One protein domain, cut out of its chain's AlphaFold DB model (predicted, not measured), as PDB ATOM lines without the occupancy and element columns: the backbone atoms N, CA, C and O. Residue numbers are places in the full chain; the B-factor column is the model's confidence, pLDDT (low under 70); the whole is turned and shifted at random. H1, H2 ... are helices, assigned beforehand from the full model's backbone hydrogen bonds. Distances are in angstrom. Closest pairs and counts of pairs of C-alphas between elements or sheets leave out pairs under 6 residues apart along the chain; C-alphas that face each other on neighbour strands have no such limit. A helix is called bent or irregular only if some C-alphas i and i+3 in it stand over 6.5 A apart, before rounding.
ATOM      1  N   GLY A   2     -32.124  40.321 -44.580       61.53
ATOM      2  CA  GLY A   2     -31.408  41.555 -44.197       61.53
ATOM      3  C   GLY A   2     -30.605  42.234 -45.320       61.53
ATOM      4  O   GLY A   2     -30.662  43.448 -45.460       61.53
ATOM      5  N   LYS A   3     -29.934  41.461 -46.189       64.94
ATOM      6  CA  LYS A   3     -29.168  42.015 -47.323       64.94
ATOM      7  C   LYS A   3     -30.032  42.699 -48.391       64.94
ATOM      8  O   LYS A   3     -29.614  43.715 -48.924       64.94
ATOM      9  N   LEU A   4     -31.222  42.172 -48.693       62.12
ATOM     10  CA  LEU A   4     -32.104  42.751 -49.717       62.12
ATOM     11  C   LEU A   4     -32.689  44.085 -49.232       62.12
ATOM     12  O   LEU A   4     -32.651  45.073 -49.958       62.12
ATOM     13  N   LEU A   5     -33.129  44.126 -47.969       64.69
ATOM     14  CA  LEU A   5     -33.581  45.353 -47.307       64.69
ATOM     15  C   LEU A   5     -32.472  46.403 -47.236       64.69
ATOM     16  O   LEU A   5     -32.725  47.566 -47.514       64.69
ATOM     17  N   MET A   6     -31.236  46.003 -46.927       65.75
ATOM     18  CA  MET A   6     -30.090  46.915 -46.861       65.75
ATOM     19  C   MET A   6     -29.732  47.510 -48.233       65.75
ATOM     20  O   MET A   6     -29.391  48.685 -48.318       65.75
ATOM     21  N   ILE A   7     -29.857  46.731 -49.313       67.81
ATOM     22  CA  ILE A   7     -29.653  47.215 -50.688       67.81
ATOM     23  C   ILE A   7     -30.762  48.200 -51.098       67.81
ATOM     24  O   ILE A   7     -30.467  49.207 -51.741       67.81
ATOM     25  N   PHE A   8     -32.015  47.949 -50.703       62.66
ATOM     26  CA  PHE A   8     -33.151  48.836 -50.991       62.66
ATOM     27  C   PHE A   8     -33.199  50.096 -50.110       62.66
ATOM     28  O   PHE A   8     -33.601  51.148 -50.596       62.66
ATOM     29  N   LEU A   9     -32.761  50.031 -48.846       64.12
ATOM     30  CA  LEU A   9     -32.607  51.212 -47.980       64.12
ATOM     31  C   LEU A   9     -31.348  52.031 -48.305       64.12
ATOM     32  O   LEU A   9     -31.322  53.226 -48.034       64.12
ATOM     33  N   GLY A  10     -30.305  51.402 -48.856       63.97
ATOM     34  CA  GLY A  10     -29.042  52.062 -49.204       63.97
ATOM     35  C   GLY A  10     -29.089  52.881 -50.498       63.97
ATOM     36  O   GLY A  10     -28.208  53.708 -50.722       63.97
ATOM     37  N   LYS A  11     -30.104  52.683 -51.350       60.34
ATOM     38  CA  LYS A  11     -30.361  53.535 -52.519       60.34
ATOM     39  C   LYS A  11     -31.293  54.678 -52.115       60.34
ATOM     40  O   LYS A  11     -32.463  54.460 -51.825       60.34
ATOM     41  N   SER A  12     -30.766  55.899 -52.120       56.19
ATOM     42  CA  SER A  12     -31.440  57.139 -51.702       56.19
ATOM     43  C   SER A  12     -32.562  57.620 -52.632       56.19
ATOM     44  O   SER A  12     -33.122  58.688 -52.404       56.19
ATOM     45  N   GLU A  13     -32.912  56.855 -53.665       62.06
ATOM     46  CA  GLU A  13     -33.966  57.186 -54.624       62.06
ATOM     47  C   GLU A  13     -35.066  56.122 -54.537       62.06
ATOM     48  O   GLU A  13     -35.132  55.169 -55.312       62.06
ATOM     49  N   GLN A  14     -35.897  56.233 -53.498       63.88
ATOM     50  CA  GLN A  14     -37.104  55.422 -53.371       63.88
ATOM     51  C   GLN A  14     -38.183  56.013 -54.267       63.88
ATOM     52  O   GLN A  14     -38.822  57.000 -53.909       63.88
ATOM     53  N   THR A  15     -38.400  55.391 -55.419       73.50
ATOM     54  CA  THR A  15     -39.610  55.645 -56.198       73.50
ATOM     55  C   THR A  15     -40.828  55.056 -55.474       73.50
ATOM     56  O   THR A  15     -40.703  54.108 -54.691       73.50
ATOM     57  N   GLU A  16     -42.022  55.594 -55.726       77.06
ATOM     58  CA  GLU A  16     -43.269  55.080 -55.134       77.06
ATOM     59  C   GLU A  16     -43.516  53.604 -55.489       77.06
ATOM     60  O   GLU A  16     -44.058  52.845 -54.683       77.06
ATOM     61  N   GLU A  17     -43.053  53.144 -56.655       79.50
ATOM     62  CA  GLU A  17     -43.098  51.726 -57.019       79.50
ATOM     63  C   GLU A  17     -42.189  50.874 -56.123       79.50
ATOM     64  O   GLU A  17     -42.577  49.781 -55.710       79.50
ATOM     65  N   SER A  18     -41.006  51.381 -55.763       79.31
ATOM     66  CA  SER A  18     -40.053  50.669 -54.899       79.31
ATOM     67  C   SER A  18     -40.608  50.463 -53.488       79.31
ATOM     68  O   SER A  18     -40.391  49.413 -52.883       79.31
ATOM     69  N   ARG A  19     -41.370  51.437 -52.975       80.94
ATOM     70  CA  ARG A  19     -42.051  51.338 -51.673       80.94
ATOM     71  C   ARG A  19     -43.144  50.276 -51.677       80.94
ATOM     72  O   ARG A  19     -43.172  49.444 -50.777       80.94
ATOM     73  N   LYS A  20     -43.974  50.242 -52.721       85.69
ATOM     74  CA  LYS A  20     -45.020  49.217 -52.882       85.69
ATOM     75  C   LYS A  20     -44.434  47.812 -52.993       85.69
ATOM     76  O   LYS A  20     -44.941  46.881 -52.378       85.69
ATOM     77  N   VAL A  21     -43.343  47.645 -53.744       85.88
ATOM     78  CA  VAL A  21     -42.645  46.352 -53.842       85.88
ATOM     79  C   VAL A  21     -42.096  45.921 -52.482       85.88
ATOM     80  O   VAL A  21     -42.190  44.748 -52.131       85.88
ATOM     81  N   LEU A  22     -41.549  46.857 -51.705       84.75
ATOM     82  CA  LEU A  22     -41.035  46.581 -50.367       84.75
ATOM     83  C   LEU A  22     -42.145  46.164 -49.391       84.75
ATOM     84  O   LEU A  22     -41.952  45.223 -48.623       84.75
ATOM     85  N   GLU A  23     -43.291  46.836 -49.443       87.88
ATOM     86  CA  GLU A  23     -44.476  46.508 -48.648       87.88
ATOM     87  C   GLU A  23     -44.973  45.094 -48.970       87.88
ATOM     88  O   GLU A  23     -45.007  44.235 -48.090       87.88
ATOM     89  N   VAL A  24     -45.201  44.798 -50.255       91.44
ATOM     90  CA  VAL A  24     -45.625  43.464 -50.709       91.44
ATOM     91  C   VAL A  24     -44.597  42.393 -50.338       91.44
ATOM     92  O   VAL A  24     -44.967  41.298 -49.917       91.44
ATOM     93  N   ALA A  25     -43.299  42.681 -50.459       88.62
ATOM     94  CA  ALA A  25     -42.248  41.747 -50.064       88.62
ATOM     95  C   ALA A  25     -42.236  41.496 -48.548       88.62
ATOM     96  O   ALA A  25     -42.016  40.359 -48.124       88.62
ATOM     97  N   GLY A  26     -42.485  42.527 -47.737       91.81
ATOM     98  CA  GLY A  26     -42.628  42.416 -46.287       91.81
ATOM     99  C   GLY A  26     -43.827  41.555 -45.893       91.81
ATOM    100  O   GLY A  26     -43.676  40.618 -45.105       91.81
ATOM    101  N   ASP A  27     -44.983  41.805 -46.504       94.75
ATOM    102  CA  ASP A  27     -46.205  41.033 -46.272       94.75
ATOM    103  C   ASP A  27     -46.041  39.574 -46.699       94.75
ATOM    104  O   ASP A  27     -46.367  38.651 -45.951       94.75
ATOM    105  N   THR A  28     -45.445  39.344 -47.869       95.25
ATOM    106  CA  THR A  28     -45.165  37.993 -48.369       95.25
ATOM    107  C   THR A  28     -44.194  37.259 -47.445       95.25
ATOM    108  O   THR A  28     -44.398  36.086 -47.136       95.25
ATOM    109  N   ALA A  29     -43.151  37.935 -46.953       92.94
ATOM    110  CA  ALA A  29     -42.210  37.351 -46.002       92.94
ATOM    111  C   ALA A  29     -42.895  36.941 -44.695       92.94
ATOM    112  O   ALA A  29     -42.590  35.878 -44.153       92.94
ATOM    113  N   ARG A  30     -43.836  37.761 -44.214       95.12
ATOM    114  CA  ARG A  30     -44.636  37.460 -43.028       95.12
ATOM    115  C   ARG A  30     -45.526  36.240 -43.249       95.12
ATOM    116  O   ARG A  30     -45.487  35.326 -42.437       95.12
ATOM    117  N   LEU A  31     -46.222  36.172 -44.384       96.81
ATOM    118  CA  LEU A  31     -47.042  35.014 -44.755       96.81
ATOM    119  C   LEU A  31     -46.220  33.723 -44.853       96.81
ATOM    120  O   LEU A  31     -46.648  32.681 -44.362       96.81
ATOM    121  N   ILE A  32     -45.031  33.785 -45.455       96.19
ATOM    122  CA  ILE A  32     -44.127  32.630 -45.545       96.19
ATOM    123  C   ILE A  32     -43.648  32.211 -44.151       96.19
ATOM    124  O   ILE A  32     -43.611  31.019 -43.860       96.19
ATOM    125  N   ALA A  33     -43.302  33.166 -43.283       94.50
ATOM    126  CA  ALA A  33     -42.891  32.869 -41.915       94.50
ATOM    127  C   ALA A  33     -44.023  32.209 -41.108       94.50
ATOM    128  O   ALA A  33     -43.783  31.206 -40.433       94.50
ATOM    129  N   ASP A  34     -45.252  32.713 -41.233       95.81
ATOM    130  CA  ASP A  34     -46.434  32.150 -40.575       95.81
ATOM    131  C   ASP A  34     -46.741  30.732 -41.086       95.81
ATOM    132  O   ASP A  34     -47.005  29.823 -40.295       95.81
ATOM    133  N   LEU A  35     -46.637  30.508 -42.402       96.31
ATOM    134  CA  LEU A  35     -46.801  29.188 -43.014       96.31
ATOM    135  C   LEU A  35     -45.735  28.203 -42.524       96.31
ATOM    136  O   LEU A  35     -46.068  27.095 -42.104       96.31
ATOM    137  N   GLN A  36     -44.465  28.614 -42.539       93.81
ATOM    138  CA  GLN A  36     -43.348  27.798 -42.067       93.81
ATOM    139  C   GLN A  36     -43.526  27.426 -40.591       93.81
ATOM    140  O   GLN A  36     -43.274  26.286 -40.192       93.81
ATOM    141  N   PHE A  37     -43.991  28.371 -39.770       93.06
ATOM    142  CA  PHE A  37     -44.304  28.118 -38.370       93.06
ATOM    143  C   PHE A  37     -45.431  27.087 -38.223       93.06
ATOM    144  O   PHE A  37     -45.260  26.099 -37.506       93.06
ATOM    145  N   ALA A  38     -46.551  27.263 -38.929       95.00
ATOM    146  CA  ALA A  38     -47.686  26.338 -38.885       95.00
ATOM    147  C   ALA A  38     -47.307  24.920 -39.350       95.00
ATOM    148  O   ALA A  38     -47.694  23.921 -38.730       95.00
ATOM    149  N   GLU A  39     -46.499  24.821 -40.406       94.56
ATOM    150  CA  GLU A  39     -45.963  23.551 -40.882       94.56
ATOM    151  C   GLU A  39     -45.059  22.898 -39.828       94.56
ATOM    152  O   GLU A  39     -45.213  21.714 -39.516       94.56
ATOM    153  N   SER A  40     -44.157  23.673 -39.223       93.88
ATOM    154  CA  SER A  40     -43.260  23.178 -38.178       93.88
ATOM    155  C   SER A  40     -44.038  22.651 -36.972       93.88
ATOM    156  O   SER A  40     -43.747  21.558 -36.489       93.88
ATOM    157  N   GLN A  41     -45.083  23.358 -36.526       92.94
ATOM    158  CA  GLN A  41     -45.953  22.882 -35.443       92.94
ATOM    159  C   GLN A  41     -46.669  21.580 -35.817       92.94
ATOM    160  O   GLN A  41     -46.693  20.634 -35.027       92.94
ATOM    161  N   SER A  42     -47.190  21.486 -37.042       94.81
ATOM    162  CA  SER A  42     -47.855  20.272 -37.533       94.81
ATOM    163  C   SER A  42     -46.904  19.071 -37.529       94.81
ATOM    164  O   SER A  42     -47.249  17.996 -37.032       94.81
ATOM    165  N   ARG A  43     -45.665  19.265 -38.002       93.88
ATOM    166  CA  ARG A  43     -44.606  18.247 -37.962       93.88
ATOM    167  C   ARG A  43     -44.246  17.862 -36.524       93.88
ATOM    168  O   ARG A  43     -44.090  16.672 -36.255       93.88
ATOM    169  N   ARG A  44     -44.159  18.818 -35.587       92.75
ATOM    170  CA  ARG A  44     -43.886  18.530 -34.163       92.75
ATOM    171  C   ARG A  44     -44.971  17.667 -33.539       92.75
ATOM    172  O   ARG A  44     -44.638  16.718 -32.838       92.75
ATOM    173  N   ILE A  45     -46.242  17.946 -33.819       91.31
ATOM    174  CA  ILE A  45     -47.362  17.141 -33.313       91.31
ATOM    175  C   ILE A  45     -47.287  15.720 -33.880       91.31
ATOM    176  O   ILE A  45     -47.347  14.746 -33.126       91.31
ATOM    177  N   LEU A  46     -47.110  15.600 -35.198       92.94
ATOM    178  CA  LEU A  46     -47.077  14.310 -35.879       92.94
ATOM    179  C   LEU A  46     -45.899  13.452 -35.403       92.94
ATOM    180  O   LEU A  46     -46.100  12.330 -34.941       92.94
ATOM    181  N   VAL A  47     -44.678  13.984 -35.461       91.69
ATOM    182  CA  VAL A  47     -43.464  13.260 -35.057       91.69
ATOM    183  C   VAL A  47     -43.440  13.042 -33.546       91.69
ATOM    184  O   VAL A  47     -43.125  11.947 -33.087       91.69
ATOM    185  N   GLY A  48     -43.828  14.052 -32.765       88.19
ATOM    186  CA  GLY A  48     -43.854  13.998 -31.304       88.19
ATOM    187  C   GLY A  48     -44.784  12.920 -30.753       88.19
ATOM    188  O   GLY A  48     -44.486  12.343 -29.709       88.19
ATOM    189  N   SER A  49     -45.861  12.580 -31.471       87.00
ATOM    190  CA  SER A  49     -46.758  11.480 -31.092       87.00
ATOM    191  C   SER A  49     -46.068  10.106 -31.058       87.00
ATOM    192  O   SER A  49     -46.483   9.235 -30.295       87.00
ATOM    193  N   GLY A  50     -44.994   9.923 -31.836       86.00
ATOM    194  CA  GLY A  50     -44.209   8.687 -31.889       86.00
ATOM    195  C   GLY A  50     -43.005   8.653 -30.941       86.00
ATOM    196  O   GLY A  50     -42.305   7.641 -30.883       86.00
ATOM    197  N   LEU A  51     -42.727   9.739 -30.212       88.31
ATOM    198  CA  LEU A  51     -41.568   9.833 -29.325       88.31
ATOM    199  C   LEU A  51     -41.861   9.286 -27.921       88.31
ATOM    200  O   LEU A  51     -43.001   9.107 -27.497       88.31
TER     201      LEU A  51
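AT A GLANCE: This is residues 2 to 51 of the 163 residues of an uncharacterized protein of Photinus pyralis (UniProt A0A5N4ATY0). Picture a lopsided hook: one long straight helix, H2, makes the shaft, and a short helix, H1, folds back loosely alongside its beginning, with the turn between them at residues 11 to 15. Most of the shaft and the tail after it, residues 27 to 51, stick out past H1 with nothing beside them. The printed part has 50 residues with two named helices, H1 then H2, and no named strand, and its class is all helix. It is extended, with a radius of gyration of the C-alphas of 17.2 A, and the C-alphas span 54 by 17 by 6 A, the long span being made by H2.

IN THESE COORDINATES: Find C-alpha 2 at (-31.408, 41.555, -44.197), where H1, residues 2 to 10, begins; it runs 11.9 A to C-alpha 10 at (-29.042, 52.062, -49.204). Go on through residues 11 to 15 to C-alpha 16 at (-43.269, 55.080, -55.134), where H2, residues 16 to 48, begins. H2 has 33 residues and runs 47.5 A to C-alpha 48 at (-43.854, 13.998, -31.304).

HOW THE PARTS SIT: Look at y: it is greater at C-alpha 10 than at C-alpha 2, but much smaller at C-alpha 48 than at C-alpha 16. H1 and H2 are near each other, with 8 pairs of C-alphas within 10 A, but they only just fail to come within 8 A, the closest being 8.1 A. In both helices every O i to N i+4 pair is within hydrogen-bond range, and neither is bent.

THE WHOLE: The two C-alphas farthest apart are those of Glu 13 and Gly 50, at 54.5 A. The printed part has no cut, and the link from H1 to H2 is tight. Residues 10 to 17 stand free, and so do residues 27 to 51, of which 27 to 48 belong to H2. The mean pLDDT of the printed part is 83.1; look for the low values, under 70, at residues 2 to 14.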